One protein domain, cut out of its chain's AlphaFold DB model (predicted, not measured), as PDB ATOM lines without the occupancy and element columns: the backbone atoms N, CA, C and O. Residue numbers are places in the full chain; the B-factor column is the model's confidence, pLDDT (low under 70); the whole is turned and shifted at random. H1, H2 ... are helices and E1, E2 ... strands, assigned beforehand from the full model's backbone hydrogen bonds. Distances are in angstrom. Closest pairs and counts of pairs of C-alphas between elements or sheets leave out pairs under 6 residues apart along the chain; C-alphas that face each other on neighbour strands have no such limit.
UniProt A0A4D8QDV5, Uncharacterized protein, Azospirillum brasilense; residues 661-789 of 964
ATOM      1  N   VAL A 661       7.047 -35.685 -22.024       67.19
ATOM      2  CA  VAL A 661       8.132 -36.023 -21.088       67.19
ATOM      3  C   VAL A 661       9.502 -35.773 -21.727       67.19
ATOM      4  O   VAL A 661      10.393 -35.232 -21.070       67.19
ATOM      5  N   ALA A 662       9.657 -36.102 -23.015       71.94
ATOM      6  CA  ALA A 662      10.888 -35.865 -23.767       71.94
ATOM      7  C   ALA A 662      11.207 -34.363 -23.888       71.94
ATOM      8  O   ALA A 662      12.309 -33.932 -23.544       71.94
ATOM      9  N   LYS A 663      10.212 -33.548 -24.265       73.62
ATOM     10  CA  LYS A 663      10.346 -32.084 -24.357       73.62
ATOM     11  C   LYS A 663      10.665 -31.449 -23.006       73.62
ATOM     12  O   LYS A 663      11.557 -30.613 -22.908       73.62
ATOM     13  N   ARG A 664      10.018 -31.889 -21.923       74.56
ATOM     14  CA  ARG A 664      10.323 -31.395 -20.570       74.56
ATOM     15  C   ARG A 664      11.802 -31.585 -20.219       74.56
ATOM     16  O   ARG A 664      12.446 -30.646 -19.760       74.56
ATOM     17  N   ARG A 665      12.345 -32.775 -20.484       79.56
ATOM     18  CA  ARG A 665      13.748 -33.107 -20.205       79.56
ATOM     19  C   ARG A 665      14.728 -32.233 -20.999       79.56
ATOM     20  O   ARG A 665      15.653 -31.686 -20.409       79.56
ATOM     21  N   ALA A 666      14.477 -32.015 -22.289       80.06
ATOM     22  CA  ALA A 666      15.335 -31.195 -23.147       80.06
ATOM     23  C   ALA A 666      15.414 -29.711 -22.718       80.06
ATOM     24  O   ALA A 666      16.478 -29.091 -22.845       80.06
ATOM     25  N   VAL A 667      14.330 -29.145 -22.158       82.19
ATOM     26  CA  VAL A 667      14.350 -27.791 -21.568       82.19
ATOM     27  C   VAL A 667      15.262 -27.754 -20.348       82.19
ATOM     28  O   VAL A 667      16.140 -26.898 -20.277       82.19
ATOM     29  N   PHE A 668      15.091 -28.691 -19.409       84.00
ATOM     30  CA  PHE A 668      15.909 -28.739 -18.195       84.00
ATOM     31  C   PHE A 668      17.389 -28.936 -18.503       84.00
ATOM     32  O   PHE A 668      18.215 -28.204 -17.966       84.00
ATOM     33  N   ASP A 669      17.722 -29.841 -19.422       85.88
ATOM     34  CA  ASP A 669      19.113 -30.079 -19.805       85.88
ATOM     35  C   ASP A 669      19.752 -28.814 -20.414       85.88
ATOM     36  O   ASP A 669      20.912 -28.509 -20.143       85.88
ATOM     37  N   SER A 670      18.994 -28.035 -21.194       87.06
ATOM     38  CA  SER A 670      19.457 -26.747 -21.737       87.06
ATOM     39  C   SER A 670      19.639 -25.676 -20.659       87.06
ATOM     40  O   SER A 670      20.627 -24.946 -20.685       87.06
ATOM     41  N   LEU A 671      18.733 -25.605 -19.678       85.06
ATOM     42  CA  LEU A 671      18.871 -24.683 -18.547       85.06
ATOM     43  C   LEU A 671      20.115 -24.969 -17.714       85.06
ATOM     44  O   LEU A 671      20.842 -24.039 -17.370       85.06
ATOM     45  N   LEU A 672      20.347 -26.243 -17.393       85.50
ATOM     46  CA  LEU A 672      21.500 -26.662 -16.603       85.50
ATOM     47  C   LEU A 672      22.798 -26.308 -17.330       85.50
ATOM     48  O   LEU A 672      23.646 -25.649 -16.738       85.50
ATOM     49  N   ARG A 673      22.905 -26.616 -18.632       89.44
ATOM     50  CA  ARG A 673      24.077 -26.246 -19.444       89.44
ATOM     51  C   ARG A 673      24.334 -24.738 -19.464       89.44
ATOM     52  O   ARG A 673      25.468 -24.316 -19.258       89.44
ATOM     53  N   GLY A 674      23.295 -23.932 -19.695       87.00
ATOM     54  CA  GLY A 674      23.413 -22.471 -19.725       87.00
ATOM     55  C   GLY A 674      23.831 -21.881 -18.379       87.00
ATOM     56  O   GLY A 674      24.697 -21.011 -18.319       87.00
ATOM     57  N   ALA A 675      23.262 -22.385 -17.281       84.75
ATOM     58  CA  ALA A 675      23.599 -21.932 -15.938       84.75
ATOM     59  C   ALA A 675      25.009 -22.375 -15.508       84.75
ATOM     60  O   ALA A 675      25.757 -21.570 -14.951       84.75
ATOM     61  N   GLU A 676      25.409 -23.612 -15.809       85.06
ATOM     62  CA  GLU A 676      26.754 -24.131 -15.521       85.06
ATOM     63  C   GLU A 676      27.847 -23.364 -16.279       85.06
ATOM     64  O   GLU A 676      28.911 -23.103 -15.712       85.06
ATOM     65  N   ALA A 677      27.574 -22.926 -17.515       88.88
ATOM     66  CA  ALA A 677      28.514 -22.154 -18.334       88.88
ATOM     67  C   ALA A 677      28.935 -20.812 -17.700       88.88
ATOM     68  O   ALA A 677      30.042 -20.339 -17.950       88.88
ATOM     69  N   THR A 678      28.103 -20.230 -16.830       84.25
ATOM     70  CA  THR A 678      28.408 -18.976 -16.111       84.25
ATOM     71  C   THR A 678      29.330 -19.169 -14.898       84.25
ATOM     72  O   THR A 678      29.785 -18.197 -14.290       84.25
ATOM     73  N   GLY A 679      29.576 -20.419 -14.485       82.88
ATOM     74  CA  GLY A 679      30.286 -20.754 -13.246       82.88
ATOM     75  C   GLY A 679      29.469 -20.538 -11.963       82.88
ATOM     76  O   GLY A 679      30.032 -20.568 -10.864       82.88
ATOM     77  N   TRP A 680      28.157 -20.299 -12.069       83.81
ATOM     78  CA  TRP A 680      27.263 -20.149 -10.919       83.81
ATOM     79  C   TRP A 680      26.873 -21.514 -10.341       83.81
ATOM     80  O   TRP A 680      26.873 -22.532 -11.031       83.81
ATOM     81  N   ARG A 681      26.530 -21.559  -9.045       82.06
ATOM     82  CA  ARG A 681      26.138 -22.818  -8.400       82.06
ATOM     83  C   ARG A 681      24.679 -23.126  -8.728       82.06
ATOM     84  O   ARG A 681      23.799 -22.355  -8.347       82.06
ATOM     85  N   VAL A 682      24.441 -24.253  -9.391       85.62
ATOM     86  CA  VAL A 682      23.105 -24.714  -9.790       85.62
ATOM     87  C   VAL A 682      22.564 -25.720  -8.773       85.62
ATOM     88  O   VAL A 682      23.281 -26.624  -8.343       85.62
ATOM     89  N   ASP A 683      21.303 -25.559  -8.381       81.75
ATOM     90  CA  ASP A 683      20.553 -26.494  -7.545       81.75
ATOM     91  C   ASP A 683      19.287 -26.941  -8.289       81.75
ATOM     92  O   ASP A 683      18.343 -26.175  -8.506       81.75
ATOM     93  N   ALA A 684      19.306 -28.206  -8.712       80.69
ATOM     94  CA  ALA A 684      18.252 -28.855  -9.483       80.69
ATOM     95  C   ALA A 684      17.328 -29.732  -8.619       80.69
ATOM     96  O   ALA A 684      16.521 -30.488  -9.160       80.69
ATOM     97  N   SER A 685      17.413 -29.652  -7.284       78.44
ATOM     98  CA  SER A 685      16.593 -30.468  -6.369       78.44
ATOM     99  C   SER A 685      15.078 -30.255  -6.521       78.44
ATOM    100  O   SER A 685      14.293 -31.098  -6.092       78.44
ATOM    101  N   HIS A 686      14.670 -29.171  -7.190       75.44
ATOM    102  CA  HIS A 686      13.279 -28.820  -7.483       75.44
ATOM    103  C   HIS A 686      12.885 -28.990  -8.966       75.44
ATOM    104  O   HIS A 686      11.796 -28.563  -9.366       75.44
ATOM    105  N   ALA A 687      13.723 -29.635  -9.788       73.38
ATOM    106  CA  ALA A 687      13.482 -29.769 -11.229       73.38
ATOM    107  C   ALA A 687      12.159 -30.495 -11.548       73.38
ATOM    108  O   ALA A 687      11.408 -30.062 -12.420       73.38
ATOM    109  N   ASP A 688      11.787 -31.519 -10.772       69.69
ATOM    110  CA  ASP A 688      10.518 -32.248 -10.952       69.69
ATOM    111  C   ASP A 688       9.273 -31.355 -10.777       69.69
ATOM    112  O   ASP A 688       8.205 -31.630 -11.342       69.69
ATOM    113  N   GLN A 689       9.424 -30.256 -10.031       70.19
ATOM    114  CA  GLN A 689       8.394 -29.255  -9.749       70.19
ATOM    115  C   GLN A 689       8.411 -28.077 -10.735       70.19
ATOM    116  O   GLN A 689       7.606 -27.160 -10.580       70.19
ATOM    117  N   GLY A 690       9.283 -28.089 -11.750       73.25
ATOM    118  CA  GLY A 690       9.370 -26.994 -12.720       73.25
ATOM    119  C   GLY A 690      10.426 -25.933 -12.404       73.25
ATOM    120  O   GLY A 690      10.455 -24.925 -13.097       73.25
ATOM    121  N   VAL A 691      11.264 -26.081 -11.368       76.19
ATOM    122  CA  VAL A 691      12.128 -24.984 -10.881       76.19
ATOM    123  C   VAL A 691      13.597 -25.391 -10.831       76.19
ATOM    124  O   VAL A 691      13.942 -26.432 -10.276       76.19
ATOM    125  N   VAL A 692      14.469 -24.532 -11.361       80.62
ATOM    126  CA  VAL A 692      15.927 -24.621 -11.205       80.62
ATOM    127  C   VAL A 692      16.411 -23.372 -10.478       80.62
ATOM    128  O   VAL A 692      16.104 -22.246 -10.874       80.62
ATOM    129  N   LEU A 693      17.173 -23.559  -9.404       79.62
ATOM    130  CA  LEU A 693      17.733 -22.455  -8.631       79.62
ATOM    131  C   LEU A 693      19.181 -22.230  -9.056       79.62
ATOM    132  O   LEU A 693      19.967 -23.176  -9.127       79.62
ATOM    133  N   VAL A 694      19.553 -20.976  -9.306       80.00
ATOM    134  CA  VAL A 694      20.919 -20.608  -9.685       80.00
ATOM    135  C   VAL A 694      21.429 -19.525  -8.742       80.00
ATOM    136  O   VAL A 694      20.799 -18.491  -8.518       80.00
ATOM    137  N   ARG A 695      22.591 -19.760  -8.135       77.94
ATOM    138  CA  ARG A 695      23.122 -18.881  -7.094       77.94
ATOM    139  C   ARG A 695      24.493 -18.336  -7.466       77.94
ATOM    140  O   ARG A 695      25.448 -19.098  -7.634       77.94
ATOM    141  N   SER A 696      24.595 -17.008  -7.500       74.75
ATOM    142  CA  SER A 696      25.874 -16.299  -7.517       74.75
ATOM    143  C   SER A 696      26.387 -16.090  -6.083       74.75
ATOM    144  O   SER A 696      25.726 -16.437  -5.098       74.75
ATOM    145  N   ARG A 697      27.586 -15.513  -5.922       65.25
ATOM    146  CA  ARG A 697      28.120 -15.186  -4.585       65.25
ATOM    147  C   ARG A 697      27.283 -14.136  -3.842       65.25
ATOM    148  O   ARG A 697      27.318 -14.125  -2.615       65.25
ATOM    149  N   THR A 698      26.552 -13.284  -4.561       69.25
ATOM    150  CA  THR A 698      25.875 -12.098  -4.010       69.25
ATOM    151  C   THR A 698      24.363 -12.086  -4.207       69.25
ATOM    152  O   THR A 698      23.711 -11.294  -3.541       69.25
ATOM    153  N   SER A 699      23.805 -12.950  -5.061       72.38
ATOM    154  CA  SER A 699      22.369 -12.964  -5.375       72.38
ATOM    155  C   SER A 699      21.842 -14.384  -5.592       72.38
ATOM    156  O   SER A 699      22.576 -15.285  -6.022       72.38
ATOM    157  N   ARG A 700      20.559 -14.599  -5.282       74.69
ATOM    158  CA  ARG A 700      19.841 -15.857  -5.560       74.69
ATOM    159  C   ARG A 700      18.818 -15.620  -6.665       74.69
ATOM    160  O   ARG A 700      17.809 -14.967  -6.415       74.69
ATOM    161  N   VAL A 701      19.065 -16.170  -7.850       79.56
ATOM    162  CA  VAL A 701      18.146 -16.084  -8.990       79.56
ATOM    163  C   VAL A 701      17.460 -17.435  -9.159       79.56
ATOM    164  O   VAL A 701      18.104 -18.483  -9.142       79.56
ATOM    165  N   ALA A 702      16.146 -17.438  -9.318       79.44
ATOM    166  CA  ALA A 702      15.404 -18.657  -9.588       79.44
ATOM    167  C   ALA A 702      14.811 -18.635 -10.993       79.44
ATOM    168  O   ALA A 702      14.173 -17.664 -11.401       79.44
ATOM    169  N   ILE A 703      15.000 -19.727 -11.728       82.12
ATOM    170  CA  ILE A 703      14.454 -19.905 -13.069       82.12
ATOM    171  C   ILE A 703      13.318 -20.923 -12.970       82.12
ATOM    172  O   ILE A 703      13.533 -22.094 -12.653       82.12
ATOM    173  N   ALA A 704      12.091 -20.469 -13.217       80.06
ATOM    174  CA  ALA A 704      10.887 -21.287 -13.166       80.06
ATOM    175  C   ALA A 704      10.387 -21.588 -14.586       80.06
ATOM    176  O   ALA A 704      10.085 -20.680 -15.362       80.06
ATOM    177  N   VAL A 705      10.274 -22.871 -14.917       78.94
ATOM    178  CA  VAL A 705       9.804 -23.382 -16.207       78.94
ATOM    179  C   VAL A 705       8.382 -23.901 -16.076       78.94
ATOM    180  O   VAL A 705       8.108 -24.857 -15.352       78.94
ATOM    181  N   LEU A 706       7.480 -23.311 -16.850       77.75
ATOM    182  CA  LEU A 706       6.120 -23.796 -17.029       77.75
ATOM    183  C   LEU A 706       6.091 -24.749 -18.222       77.75
ATOM    184  O   LEU A 706       6.309 -24.351 -19.369       77.75
ATOM    185  N   THR A 707       5.833 -26.022 -17.937       65.56
ATOM    186  CA  THR A 707       5.954 -27.131 -18.895       65.56
ATOM    187  C   THR A 707       4.612 -27.568 -19.476       65.56
ATOM    188  O   THR A 707       4.545 -28.510 -20.264       65.56
ATOM    189  N   THR A 708       3.536 -26.872 -19.119       71.50
ATOM    190  CA  THR A 708       2.196 -27.146 -19.637       71.50
ATOM    191  C   THR A 708       2.102 -26.890 -21.148       71.50
ATOM    192  O   THR A 708       2.348 -25.778 -21.617       71.50
ATOM    193  N   LEU A 709       1.701 -27.917 -21.908       63.56
ATOM    194  CA  LEU A 709       1.400 -27.822 -23.343       63.56
ATOM    195  C   LEU A 709      -0.017 -27.258 -23.597       63.56
ATOM    196  O   LEU A 709      -0.913 -27.493 -22.777       63.56
ATOM    197  N   PRO A 710      -0.256 -26.572 -24.737       53.28
ATOM    198  CA  PRO A 710      -1.577 -26.060 -25.105       53.28
ATOM    199  C   PRO A 710      -2.637 -27.170 -25.184       53.28
ATOM    200  O   PRO A 710      -2.391 -28.235 -25.746       53.28
ATOM    201  N   GLY A 711      -3.836 -26.921 -24.654       55.97
ATOM    202  CA  GLY A 711      -4.937 -27.886 -24.651       55.97
ATOM    203  C   GLY A 711      -6.120 -27.460 -23.769       55.97
ATOM    204  O   GLY A 711      -6.023 -26.444 -23.083       55.97
ATOM    205  N   PRO A 712      -7.227 -28.231 -23.754       43.25
ATOM    206  CA  PRO A 712      -8.493 -27.859 -23.100       43.25
ATOM    207  C   PRO A 712      -8.392 -27.571 -21.592       43.25
ATOM    208  O   PRO A 712      -9.233 -26.869 -21.044       43.25
ATOM    209  N   GLU A 713      -7.340 -28.071 -20.937       60.44
ATOM    210  CA  GLU A 713      -7.073 -27.895 -19.502       60.44
ATOM    211  C   GLU A 713      -5.751 -27.166 -19.212       60.44
ATOM    212  O   GLU A 713      -5.287 -27.137 -18.068       60.44
ATOM    213  N   ALA A 714      -5.101 -26.609 -20.239       64.31
ATOM    214  CA  ALA A 714      -3.777 -26.012 -20.099       64.31
ATOM    215  C   ALA A 714      -3.758 -24.894 -19.045       64.31
ATOM    216  O   ALA A 714      -2.857 -24.853 -18.217       64.31
ATOM    217  N   ASP A 715      -4.804 -24.072 -18.973       65.25
ATOM    218  CA  ASP A 715      -4.893 -22.992 -17.985       65.25
ATOM    219  C   ASP A 715      -4.922 -23.520 -16.537       65.25
ATOM    220  O   ASP A 715      -4.285 -22.955 -15.645       65.25
ATOM    221  N   HIS A 716      -5.613 -24.640 -16.288       67.69
ATOM    222  CA  HIS A 716      -5.702 -25.247 -14.956       67.69
ATOM    223  C   HIS A 716      -4.397 -25.931 -14.540       67.69
ATOM    224  O   HIS A 716      -3.951 -25.752 -13.399       67.69
ATOM    225  N   ARG A 717      -3.770 -26.674 -15.459       70.62
ATOM    226  CA  ARG A 717      -2.474 -27.331 -15.227       70.62
ATOM    227  C   ARG A 717      -1.359 -26.304 -15.034       70.62
ATOM    228  O   ARG A 717      -0.607 -26.399 -14.067       70.62
ATOM    229  N   GLN A 718      -1.348 -25.251 -15.845       75.19
ATOM    230  CA  GLN A 718      -0.383 -24.163 -15.726       75.19
ATOM    231  C   GLN A 718      -0.568 -23.376 -14.426       75.19
ATOM    232  O   GLN A 718       0.410 -23.060 -13.755       75.19
ATOM    233  N   ALA A 719      -1.807 -23.120 -13.997       74.19
ATOM    234  CA  ALA A 719      -2.053 -22.493 -12.700       74.19
ATOM    235  C   ALA A 719      -1.553 -23.356 -11.523       74.19
ATOM    236  O   ALA A 719      -1.176 -22.812 -10.485       74.19
ATOM    237  N   ALA A 720      -1.556 -24.687 -11.654       74.19
ATOM    238  CA  ALA A 720      -0.983 -25.587 -10.655       74.19
ATOM    239  C   ALA A 720       0.554 -25.558 -10.659       74.19
ATOM    240  O   ALA A 720       1.141 -25.444  -9.583       74.19
ATOM    241  N   GLU A 721       1.188 -25.574 -11.837       75.81
ATOM    242  CA  GLU A 721       2.645 -25.407 -11.984       75.81
ATOM    243  C   GLU A 721       3.119 -24.067 -11.407       75.81
ATOM    244  O   GLU A 721       4.065 -24.035 -10.626       75.81
ATOM    245  N   ILE A 722       2.409 -22.969 -11.694       78.62
ATOM    246  CA  ILE A 722       2.718 -21.637 -11.149       78.62
ATOM    247  C   ILE A 722       2.645 -21.640  -9.619       78.62
ATOM    248  O   ILE A 722       3.524 -21.079  -8.974       78.62
ATOM    249  N   ARG A 723       1.630 -22.276  -9.019       78.50
ATOM    250  CA  ARG A 723       1.510 -22.364  -7.552       78.50
ATOM    251  C   ARG A 723       2.615 -23.209  -6.925       78.50
ATOM    252  O   ARG A 723       3.093 -22.856  -5.851       78.50
ATOM    253  N   ALA A 724       2.991 -24.312  -7.571       75.12
ATOM    254  CA  ALA A 724       4.083 -25.164  -7.114       75.12
ATOM    255  C   ALA A 724       5.421 -24.413  -7.177       75.12
ATOM    256  O   ALA A 724       6.138 -24.368  -6.180       75.12
ATOM    257  N   ALA A 725       5.698 -23.743  -8.297       75.50
ATOM    258  CA  ALA A 725       6.884 -22.913  -8.454       75.50
ATOM    259  C   ALA A 725       6.908 -21.762  -7.435       75.50
ATOM    260  O   ALA A 725       7.885 -21.610  -6.716       75.50
ATOM    261  N   ASP A 726       5.817 -21.008  -7.280       77.88
ATOM    262  CA  ASP A 726       5.701 -19.904  -6.311       77.88
ATOM    263  C   ASP A 726       5.914 -20.359  -4.851       77.88
ATOM    264  O   ASP A 726       6.462 -19.615  -4.037       77.88
ATOM    265  N   ALA A 727       5.532 -21.594  -4.502       79.12
ATOM    266  CA  ALA A 727       5.827 -22.172  -3.189       79.12
ATOM    267  C   ALA A 727       7.330 -22.439  -2.995       79.12
ATOM    268  O   ALA A 727       7.897 -22.006  -1.994       79.12
ATOM    269  N   VAL A 728       7.989 -23.065  -3.977       76.38
ATOM    270  CA  VAL A 728       9.447 -23.302  -3.958       76.38
ATOM    271  C   VAL A 728      10.221 -21.984  -3.879       76.38
ATOM    272  O   VAL A 728      11.200 -21.858  -3.144       76.38
ATOM    273  N   LEU A 729       9.771 -20.969  -4.613       73.00
ATOM    274  CA  LEU A 729      10.401 -19.651  -4.652       73.00
ATOM    275  C   LEU A 729      10.333 -18.935  -3.296       73.00
ATOM    276  O   LEU A 729      11.327 -18.350  -2.861       73.00
ATOM    277  N   ARG A 730       9.193 -19.031  -2.596       78.50
ATOM    278  CA  ARG A 730       9.043 -18.497  -1.233       78.50
ATOM    279  C   ARG A 730       9.958 -19.194  -0.229       78.50
ATOM    280  O   ARG A 730      10.565 -18.513   0.593       78.50
ATOM    281  N   ASP A 731      10.090 -20.512  -0.324       79.00
ATOM    282  CA  ASP A 731      10.901 -21.297   0.614       79.00
ATOM    283  C   ASP A 731      12.412 -21.102   0.403       79.00
ATOM    284  O   ASP A 731      13.201 -21.178   1.346       79.00
ATOM    285  N   THR A 732      12.836 -20.810  -0.826       77.00
ATOM    286  CA  THR A 732      14.262 -20.705  -1.195       77.00
ATOM    287  C   THR A 732      14.843 -19.299  -1.006       77.00
ATOM    288  O   THR A 732      16.071 -19.125  -0.968       77.00
ATOM    289  N   GLY A 733      13.976 -18.295  -0.830       79.19
ATOM    290  CA  GLY A 733      14.357 -16.894  -0.652       79.19
ATOM    291  C   GLY A 733      15.045 -16.317  -1.887       79.19
ATOM    292  O   GLY A 733      16.028 -15.591  -1.749       79.19
ATOM    293  N   ALA A 734      14.597 -16.710  -3.083       80.00
ATOM    294  CA  ALA A 734      15.093 -16.144  -4.332       80.00
ATOM    295  C   ALA A 734      14.771 -14.641  -4.403       80.00
ATOM    296  O   ALA A 734      13.663 -14.219  -4.075       80.00
ATOM    297  N   GLU A 735      15.750 -13.842  -4.815       77.12
ATOM    298  CA  GLU A 735      15.642 -12.379  -4.903       77.12
ATOM    299  C   GLU A 735      15.091 -11.943  -6.266       77.12
ATOM    300  O   GLU A 735      14.411 -10.923  -6.364       77.12
ATOM    301  N   GLU A 736      15.340 -12.742  -7.304       79.06
ATOM    302  CA  GLU A 736      14.875 -12.507  -8.668       79.06
ATOM    303  C   GLU A 736      14.335 -13.801  -9.288       79.06
ATOM    304  O   GLU A 736      14.846 -14.893  -9.020       79.06
ATOM    305  N   ILE A 737      13.278 -13.683 -10.100       81.06
ATOM    306  CA  ILE A 737      12.581 -14.825 -10.698       81.06
ATOM    307  C   ILE A 737      12.438 -14.620 -12.201       81.06
ATOM    308  O   ILE A 737      11.873 -13.621 -12.653       81.06
ATOM    309  N   ILE A 738      12.865 -15.620 -12.965       84.81
ATOM    310  CA  ILE A 738      12.762 -15.644 -14.423       84.81
ATOM    311  C   ILE A 738      11.798 -16.753 -14.820       84.81
ATOM    312  O   ILE A 738      12.034 -17.927 -14.538       84.81
ATOM    313  N   TRP A 739      10.694 -16.377 -15.463       85.81
ATOM    314  CA  TRP A 739       9.652 -17.312 -15.880       85.81
ATOM    315  C   TRP A 739       9.826 -17.687 -17.351       85.81
ATOM    316  O   TRP A 739       9.867 -16.811 -18.212       85.81
ATOM    317  N   LEU A 740       9.859 -18.982 -17.648       87.00
ATOM    318  CA  LEU A 740       9.875 -19.527 -19.005       87.00
ATOM    319  C   LEU A 740       8.573 -20.296 -19.249       87.00
ATOM    320  O   LEU A 740       8.156 -21.072 -18.393       87.00
ATOM    321  N   SER A 741       7.902 -20.091 -20.383       84.50
ATOM    322  CA  SER A 741       6.596 -20.711 -20.661       84.50
ATOM    323  C   SER A 741       6.468 -21.120 -22.119       84.50
ATOM    324  O   SER A 741       6.882 -20.380 -23.000       84.50
ATOM    325  N   MET A 742       5.833 -22.261 -22.394       78.62
ATOM    326  CA  MET A 742       5.454 -22.656 -23.762       78.62
ATOM    327  C   MET A 742       4.146 -22.007 -24.246       78.62
ATOM    328  O   MET A 742       3.787 -22.151 -25.413       78.62
ATOM    329  N   MET A 743       3.417 -21.302 -23.374       74.88
ATOM    330  CA  MET A 743       2.191 -20.585 -23.741       74.88
ATOM    331  C   MET A 743       2.420 -19.070 -23.767       74.88
ATOM    332  O   MET A 743       3.081 -18.554 -22.859       74.88
ATOM    333  N   PRO A 744       1.849 -18.346 -24.747       65.50
ATOM    334  CA  PRO A 744       1.843 -16.889 -24.730       65.50
ATOM    335  C   PRO A 744       0.972 -16.381 -23.569       65.50
ATOM    336  O   PRO A 744      -0.153 -16.840 -23.397       65.50
ATOM    337  N   ASP A 745       1.500 -15.432 -22.790       70.00
ATOM    338  CA  ASP A 745       0.826 -14.758 -21.665       70.00
ATOM    339  C   ASP A 745       0.323 -15.685 -20.524       70.00
ATOM    340  O   ASP A 745      -0.872 -15.684 -20.208       70.00
ATOM    341  N   PRO A 746       1.205 -16.460 -19.854       73.94
ATOM    342  CA  PRO A 746       0.802 -17.305 -18.729       73.94
ATOM    343  C   PRO A 746       0.234 -16.465 -17.564       73.94
ATOM    344  O   PRO A 746       0.719 -15.356 -17.313       73.94
ATOM    345  N   PRO A 747      -0.749 -16.976 -16.796       71.75
ATOM    346  CA  PRO A 747      -1.411 -16.251 -15.709       71.75
ATOM    347  C   PRO A 747      -0.529 -16.179 -14.446       71.75
ATOM    348  O   PRO A 747      -0.880 -16.710 -13.391       71.75
ATOM    349  N   LEU A 748       0.642 -15.544 -14.556       77.00
ATOM    350  CA  LEU A 748       1.613 -15.407 -13.467       77.00
ATOM    351  C   LEU A 748       1.075 -14.527 -12.320       77.00
ATOM    352  O   LEU A 748       0.171 -13.708 -12.532       77.00
ATOM    353  N   PRO A 749       1.651 -14.636 -11.107       73.56
ATOM    354  CA  PRO A 749       1.279 -13.800  -9.969       73.56
ATOM    355  C   PRO A 749       1.327 -12.292 -10.285       73.56
ATOM    356  O   PRO A 749       2.108 -11.824 -11.122       73.56
ATOM    357  N   ARG A 750       0.473 -11.507  -9.607       59.94
ATOM    358  CA  ARG A 750       0.392 -10.043  -9.784       59.94
ATOM    359  C   ARG A 750       1.779  -9.415  -9.599       59.94
ATOM    360  O   ARG A 750       2.385  -9.584  -8.553       59.94
ATOM    361  N   GLY A 751       2.242  -8.681 -10.612       63.88
ATOM    362  CA  GLY A 751       3.597  -8.112 -10.683       63.88
ATOM    363  C   GLY A 751       4.490  -8.759 -11.750       63.88
ATOM    364  O   GLY A 751       5.324  -8.066 -12.320       63.88
ATOM    365  N   HIS A 752       4.236 -10.023 -12.116       65.94
ATOM    366  CA  HIS A 752       5.089 -10.803 -13.030       65.94
ATOM    367  C   HIS A 752       4.417 -11.197 -14.358       65.94
ATOM    368  O   HIS A 752       5.083 -11.682 -15.265       65.94
ATOM    369  N   TRP A 753       3.112 -10.949 -14.515       54.16
ATOM    370  CA  TRP A 753       2.243 -11.367 -15.638       54.16
ATOM    371  C   TRP A 753       2.657 -10.957 -17.066       54.16
ATOM    372  O   TRP A 753       1.963 -11.306 -18.014       54.16
ATOM    373  N   ARG A 754       3.772 -10.240 -17.246       56.53
ATOM    374  CA  ARG A 754       4.352  -9.901 -18.560       56.53
ATOM    375  C   ARG A 754       5.862 -10.150 -18.663       56.53
ATOM    376  O   ARG A 754       6.472  -9.717 -19.635       56.53
ATOM    377  N   GLN A 755       6.465 -10.791 -17.661       68.69
ATOM    378  CA  GLN A 755       7.903 -11.086 -17.601       68.69
ATOM    379  C   GLN A 755       8.257 -12.471 -18.155       68.69
ATOM    380  O   GLN A 755       9.439 -12.780 -18.280       68.69
ATOM    381  N   ALA A 756       7.262 -13.298 -18.496       78.00
ATOM    382  CA  ALA A 756       7.505 -14.639 -19.013       78.00
ATOM    383  C   ALA A 756       8.162 -14.599 -20.398       78.00
ATOM    384  O   ALA A 756       7.689 -13.892 -21.289       78.00
ATOM    385  N   ILE A 757       9.207 -15.397 -20.592       84.56
ATOM    386  CA  ILE A 757       9.843 -15.596 -21.895       84.56
ATOM    387  C   ILE A 757       9.222 -16.831 -22.549       84.56
ATOM    388  O   ILE A 757       9.107 -17.890 -21.926       84.56
ATOM    389  N   LEU A 758       8.789 -16.679 -23.801       82.25
ATOM    390  CA  LEU A 758       8.166 -17.758 -24.559       82.25
ATOM    391  C   LEU A 758       9.234 -18.763 -25.019       82.25
ATOM    392  O   LEU A 758      10.275 -18.366 -25.543       82.25
ATOM    393  N   LEU A 759       8.963 -20.052 -24.842       83.38
ATOM    394  CA  LEU A 759       9.797 -21.150 -25.320       83.38
ATOM    395  C   LEU A 759       9.273 -21.678 -26.660       83.38
ATOM    396  O   LEU A 759       8.081 -21.951 -26.806       83.38
ATOM    397  N   GLY A 760      10.178 -21.836 -27.622       81.81
ATOM    398  CA  GLY A 760       9.950 -22.481 -28.914       81.81
ATOM    399  C   GLY A 760      10.783 -23.755 -29.073       81.81
ATOM    400  O   GLY A 760      11.700 -24.012 -28.294       81.81
ATOM    401  N   TRP A 761      10.466 -24.536 -30.108       78.50
ATOM    402  CA  TRP A 761      11.124 -25.804 -30.425       78.50
ATOM    403  C   TRP A 761      11.537 -25.837 -31.893       78.50
ATOM    404  O   TRP A 761      10.720 -25.528 -32.765       78.50
ATOM    405  N   LEU A 762      12.775 -26.246 -32.158       75.12
ATOM    406  CA  LEU A 762      13.238 -26.610 -33.494       75.12
ATOM    407  C   LEU A 762      13.962 -27.954 -33.376       75.12
ATOM    408  O   LEU A 762      14.958 -28.049 -32.662       75.12
ATOM    409  N   GLU A 763      13.419 -28.980 -34.034       78.44
ATOM    410  CA  GLU A 763      13.846 -30.381 -33.876       78.44
ATOM    411  C   GLU A 763      13.808 -30.810 -32.393       78.44
ATOM    412  O   GLU A 763      12.733 -30.777 -31.790       78.44
ATOM    413  N   ASP A 764      14.959 -31.146 -31.803       70.31
ATOM    414  CA  ASP A 764      15.107 -31.583 -30.406       70.31
ATOM    415  C   ASP A 764      15.674 -30.486 -29.476       70.31
ATOM    416  O   ASP A 764      15.964 -30.738 -28.303       70.31
ATOM    417  N   ALA A 765      15.845 -29.256 -29.976       77.88
ATOM    418  CA  ALA A 765      16.436 -28.148 -29.227       77.88
ATOM    419  C   ALA A 765      15.393 -27.101 -28.798       77.88
ATOM    420  O   ALA A 765      14.519 -26.691 -29.570       77.88
ATOM    421  N   ALA A 766      15.515 -26.638 -27.551       85.44
ATOM    422  CA  ALA A 766      14.685 -25.579 -26.987       85.44
ATOM    423  C   ALA A 766      15.288 -24.195 -27.277       85.44
ATOM    424  O   ALA A 766      16.489 -23.972 -27.099       85.44
ATOM    425  N   TYR A 767      14.437 -23.246 -27.666       87.38
ATOM    426  CA  TYR A 767      14.812 -21.857 -27.939       87.38
ATOM    427  C   TYR A 767      13.990 -20.905 -27.072       87.38
ATOM    428  O   TYR A 767      12.803 -21.130 -26.838       87.38
ATOM    429  N   ALA A 768      14.607 -19.816 -26.628       87.31
ATOM    430  CA  ALA A 768      13.921 -18.685 -26.027       87.31
ATOM    431  C   ALA A 768      13.539 -17.659 -27.103       87.31
ATOM    432  O   ALA A 768      14.317 -17.377 -28.017       87.31
ATOM    433  N   LEU A 769      12.352 -17.069 -26.963       82.81
ATOM    434  CA  LEU A 769      11.822 -16.005 -27.820       82.81
ATOM    435  C   LEU A 769      11.615 -14.724 -26.983       82.81
ATOM    436  O   LEU A 769      10.476 -14.375 -26.657       82.81
ATOM    437  N   PRO A 770      12.696 -14.028 -26.570       73.88
ATOM    438  CA  PRO A 770      12.607 -12.818 -25.740       73.88
ATOM    439  C   PRO A 770      12.009 -11.610 -26.488       73.88
ATOM    440  O   PRO A 770      11.461 -10.702 -25.860       73.88
ATOM    441  N   ALA A 771      12.069 -11.624 -27.826       66.31
ATOM    442  CA  ALA A 771      11.400 -10.704 -28.745       66.31
ATOM    443  C   ALA A 771      10.743 -11.506 -29.888       66.31
ATOM    444  O   ALA A 771      11.161 -12.622 -30.178       66.31
ATOM    445  N   ARG A 772       9.703 -10.957 -30.536       55.31
ATOM    446  CA  ARG A 772       8.847 -11.700 -31.487       55.31
ATOM    447  C   ARG A 772       9.553 -12.267 -32.730       55.31
ATOM    448  O   ARG A 772       8.949 -13.120 -33.370       55.31
ATOM    449  N   ASP A 773      10.784 -11.850 -33.032       53.84
ATOM    450  CA  ASP A 773      11.383 -12.079 -34.351       53.84
ATOM    451  C   ASP A 773      12.775 -12.756 -34.347       53.84
ATOM    452  O   ASP A 773      13.267 -13.047 -35.428       53.84
ATOM    453  N   ASP A 774      13.381 -13.081 -33.191       70.12
ATOM    454  CA  ASP A 774      14.694 -13.767 -33.140       70.12
ATOM    455  C   ASP A 774      14.745 -14.898 -32.083       70.12
ATOM    456  O   ASP A 774      14.760 -14.617 -30.879       70.12
ATOM    457  N   PRO A 775      14.790 -16.186 -32.492       82.50
ATOM    458  CA  PRO A 775      15.002 -17.309 -31.582       82.50
ATOM    459  C   PRO A 775      16.462 -17.394 -31.124       82.50
ATOM    460  O   PRO A 775      17.386 -17.440 -31.936       82.50
ATOM    461  N   VAL A 776      16.674 -17.487 -29.812       87.94
ATOM    462  CA  VAL A 776      18.000 -17.696 -29.207       87.94
ATOM    463  C   VAL A 776      18.037 -19.092 -28.579       87.94
ATOM    464  O   VAL A 776      17.093 -19.429 -27.862       87.94
ATOM    465  N   PRO A 777      19.074 -19.924 -28.816       92.19
ATOM    466  CA  PRO A 777      19.226 -21.200 -28.115       92.19
ATOM    467  C   PRO A 777      19.085 -21.011 -26.601       92.19
ATOM    468  O   PRO A 777      19.658 -20.071 -26.043       92.19
ATOM    469  N   LEU A 778      18.272 -21.846 -25.950       90.94
ATOM    470  CA  LEU A 778      17.853 -21.601 -24.569       90.94
ATOM    471  C   LEU A 778      19.031 -21.578 -23.583       90.94
ATOM    472  O   LEU A 778      19.050 -20.751 -22.679       90.94
ATOM    473  N   ASP A 779      20.017 -22.449 -23.772       90.62
ATOM    474  CA  ASP A 779      21.235 -22.493 -22.959       90.62
ATOM    475  C   ASP A 779      22.043 -21.190 -23.057       90.62
ATOM    476  O   ASP A 779      22.365 -20.580 -22.037       90.62
ATOM    477  N   ARG A 780      22.281 -20.699 -24.278       90.06
ATOM    478  CA  ARG A 780      22.950 -19.415 -24.522       90.06
ATOM    479  C   ARG A 780      22.161 -18.239 -23.952       90.06
ATOM    480  O   ARG A 780      22.739 -17.313 -23.400       90.06
ATOM    481  N   PHE A 781      20.841 -18.263 -24.084       89.62
ATOM    482  CA  PHE A 781      19.990 -17.205 -23.553       89.62
ATOM    483  C   PHE A 781      20.022 -17.145 -22.018       89.62
ATOM    484  O   PHE A 781      20.117 -16.058 -21.453       89.62
ATOM    485  N   VAL A 782      19.983 -18.298 -21.347       87.69
ATOM    486  CA  VAL A 782      20.114 -18.397 -19.883       87.69
ATOM    487  C   VAL A 782      21.476 -17.894 -19.423       87.69
ATOM    488  O   VAL A 782      21.536 -17.145 -18.450       87.69
ATOM    489  N   GLN A 783      22.541 -18.253 -20.142       90.94
ATOM    490  CA  GLN A 783      23.878 -17.728 -19.888       90.94
ATOM    491  C   GLN A 783      23.898 -16.192 -19.988       90.94
ATOM    492  O   GLN A 783      24.251 -15.527 -19.015       90.94
ATOM    493  N   ASP A 784      23.445 -15.633 -21.119       87.56
ATOM    494  CA  ASP A 784      23.422 -14.182 -21.357       87.56
ATOM    495  C   ASP A 784      22.617 -13.445 -20.261       87.56
ATOM    496  O   ASP A 784      22.995 -12.357 -19.834       87.56
ATOM    497  N   ILE A 785      21.488 -14.008 -19.815       85.88
ATOM    498  CA  ILE A 785      20.645 -13.425 -18.758       85.88
ATOM    499  C   ILE A 785      21.369 -13.387 -17.412       85.88
ATOM    500  O   ILE A 785      21.365 -12.357 -16.742       85.88
ATOM    501  N   LEU A 786      21.990 -14.499 -17.012       84.88
ATOM    502  CA  LEU A 786      22.659 -14.623 -15.716       84.88
ATOM    503  C   LEU A 786      23.929 -13.761 -15.658       84.88
ATOM    504  O   LEU A 786      24.291 -13.258 -14.598       84.88
ATOM    505  N   GLU A 787      24.570 -13.523 -16.802       87.00
ATOM    506  CA  GLU A 787      25.690 -12.585 -16.943       87.00
ATOM    507  C   GLU A 787      25.244 -11.105 -16.994       87.00
ATOM    508  O   GLU A 787      26.086 -10.208 -17.059       87.00
ATOM    509  N   GLY A 788      23.936 -10.823 -16.928       84.00
ATOM    510  CA  GLY A 788      23.382  -9.464 -16.943       84.00
ATOM    511  C   GLY A 788      23.297  -8.832 -18.337       84.00
ATOM    512  O   GLY A 788      23.164  -7.615 -18.465       84.00
ATOM    513  N   GLY A 789      23.371  -9.637 -19.400       83.62
ATOM    514  CA  GLY A 789      23.276  -9.194 -20.792       83.62
ATOM    515  C   GLY A 789      21.864  -8.796 -21.238       83.62
ATOM    516  O   GLY A 789      21.711  -8.189 -22.301       83.62
TER     517      GLY A 789
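This is residues 661 to 789 of the 964 residues of an uncharacterized protein of Azospirillum brasilense (UniProt A0A4D8QDV5). A strongly twisted sheet of six strands, curled like part of a barrel, wraps round the helix H1 on one face, where the short helix H3 also packs on H1; the longest helix, H2, covers E2 and E3 on the opposite face. This makes three layers, helices on both faces of a sheet. The 129 printed residues hold three named helices and six named strands, in the order H1 E1 E2 E3 H2 E4 E5 E6 H3, and the class is mixed, helices and strands. The mixed sheet runs E1 E2 E3 E4 E5 E6. The whole is compact, with a radius of gyration of the C-alphas of 13.6 A, and spans 43 by 33 by 26 A.

H1, residues 661 to 677, is on the sheet. E1, residues 681 to 683, E2, residues 691 to 695, and E3, residues 700 to 706, form a meander, each strand the antiparallel neighbour of the one before, and two hairpins; N 683 and O 693 are 2.8 A apart, N 692 and O 703 2.9 A. H2, residues 714 to 732, is on the face opposite H1, at a height over the sheet of 9.1 A, and runs along the strands, at 14 degrees to E3 on the local plane; its closest C-alphas to E3 are those of Glu 721 and Leu 706, 6.3 A apart. E4, residues 736 to 741, is parallel to E3, with N 704 and O 738 2.9 A apart; E3, H2 and E4 are a strand-helix-strand unit, two parallel neighbour strands with a helix between, with a right-handed crossover. E5, residues 757 to 762, is parallel to E4, with N 757 and O 739 2.8 A apart, and forms a hairpin with antiparallel E6, residues 765 to 769, with N 760 and O 767 2.8 A apart. H3, residues 778 to 786, touches H1 at a steep tilt of 40 degrees, the same way; the closest C-alphas are those of Gly 674 and Asp 779, 3.9 A apart. In H1, H2 and H3 every O i to N i+4 pair is within hydrogen-bond range.

H1 begins at C-alpha 661, (8.132, -36.023, -21.088), and is 24.8 A long. H2 is 26.7 A long, E3 19.6 A. H3 ends at C-alpha 786, (22.659, -14.623, -15.716).

The C-alphas farthest apart, those of Arg 697 and Pro 712, are 42.9 A apart. The printed part has no cut, and the link from E4 to E5, residues 742 to 756, is long. The mean pLDDT of the printed part is 77.0; 23 residues are under 70, among them 709 to 716 and 750 to 755.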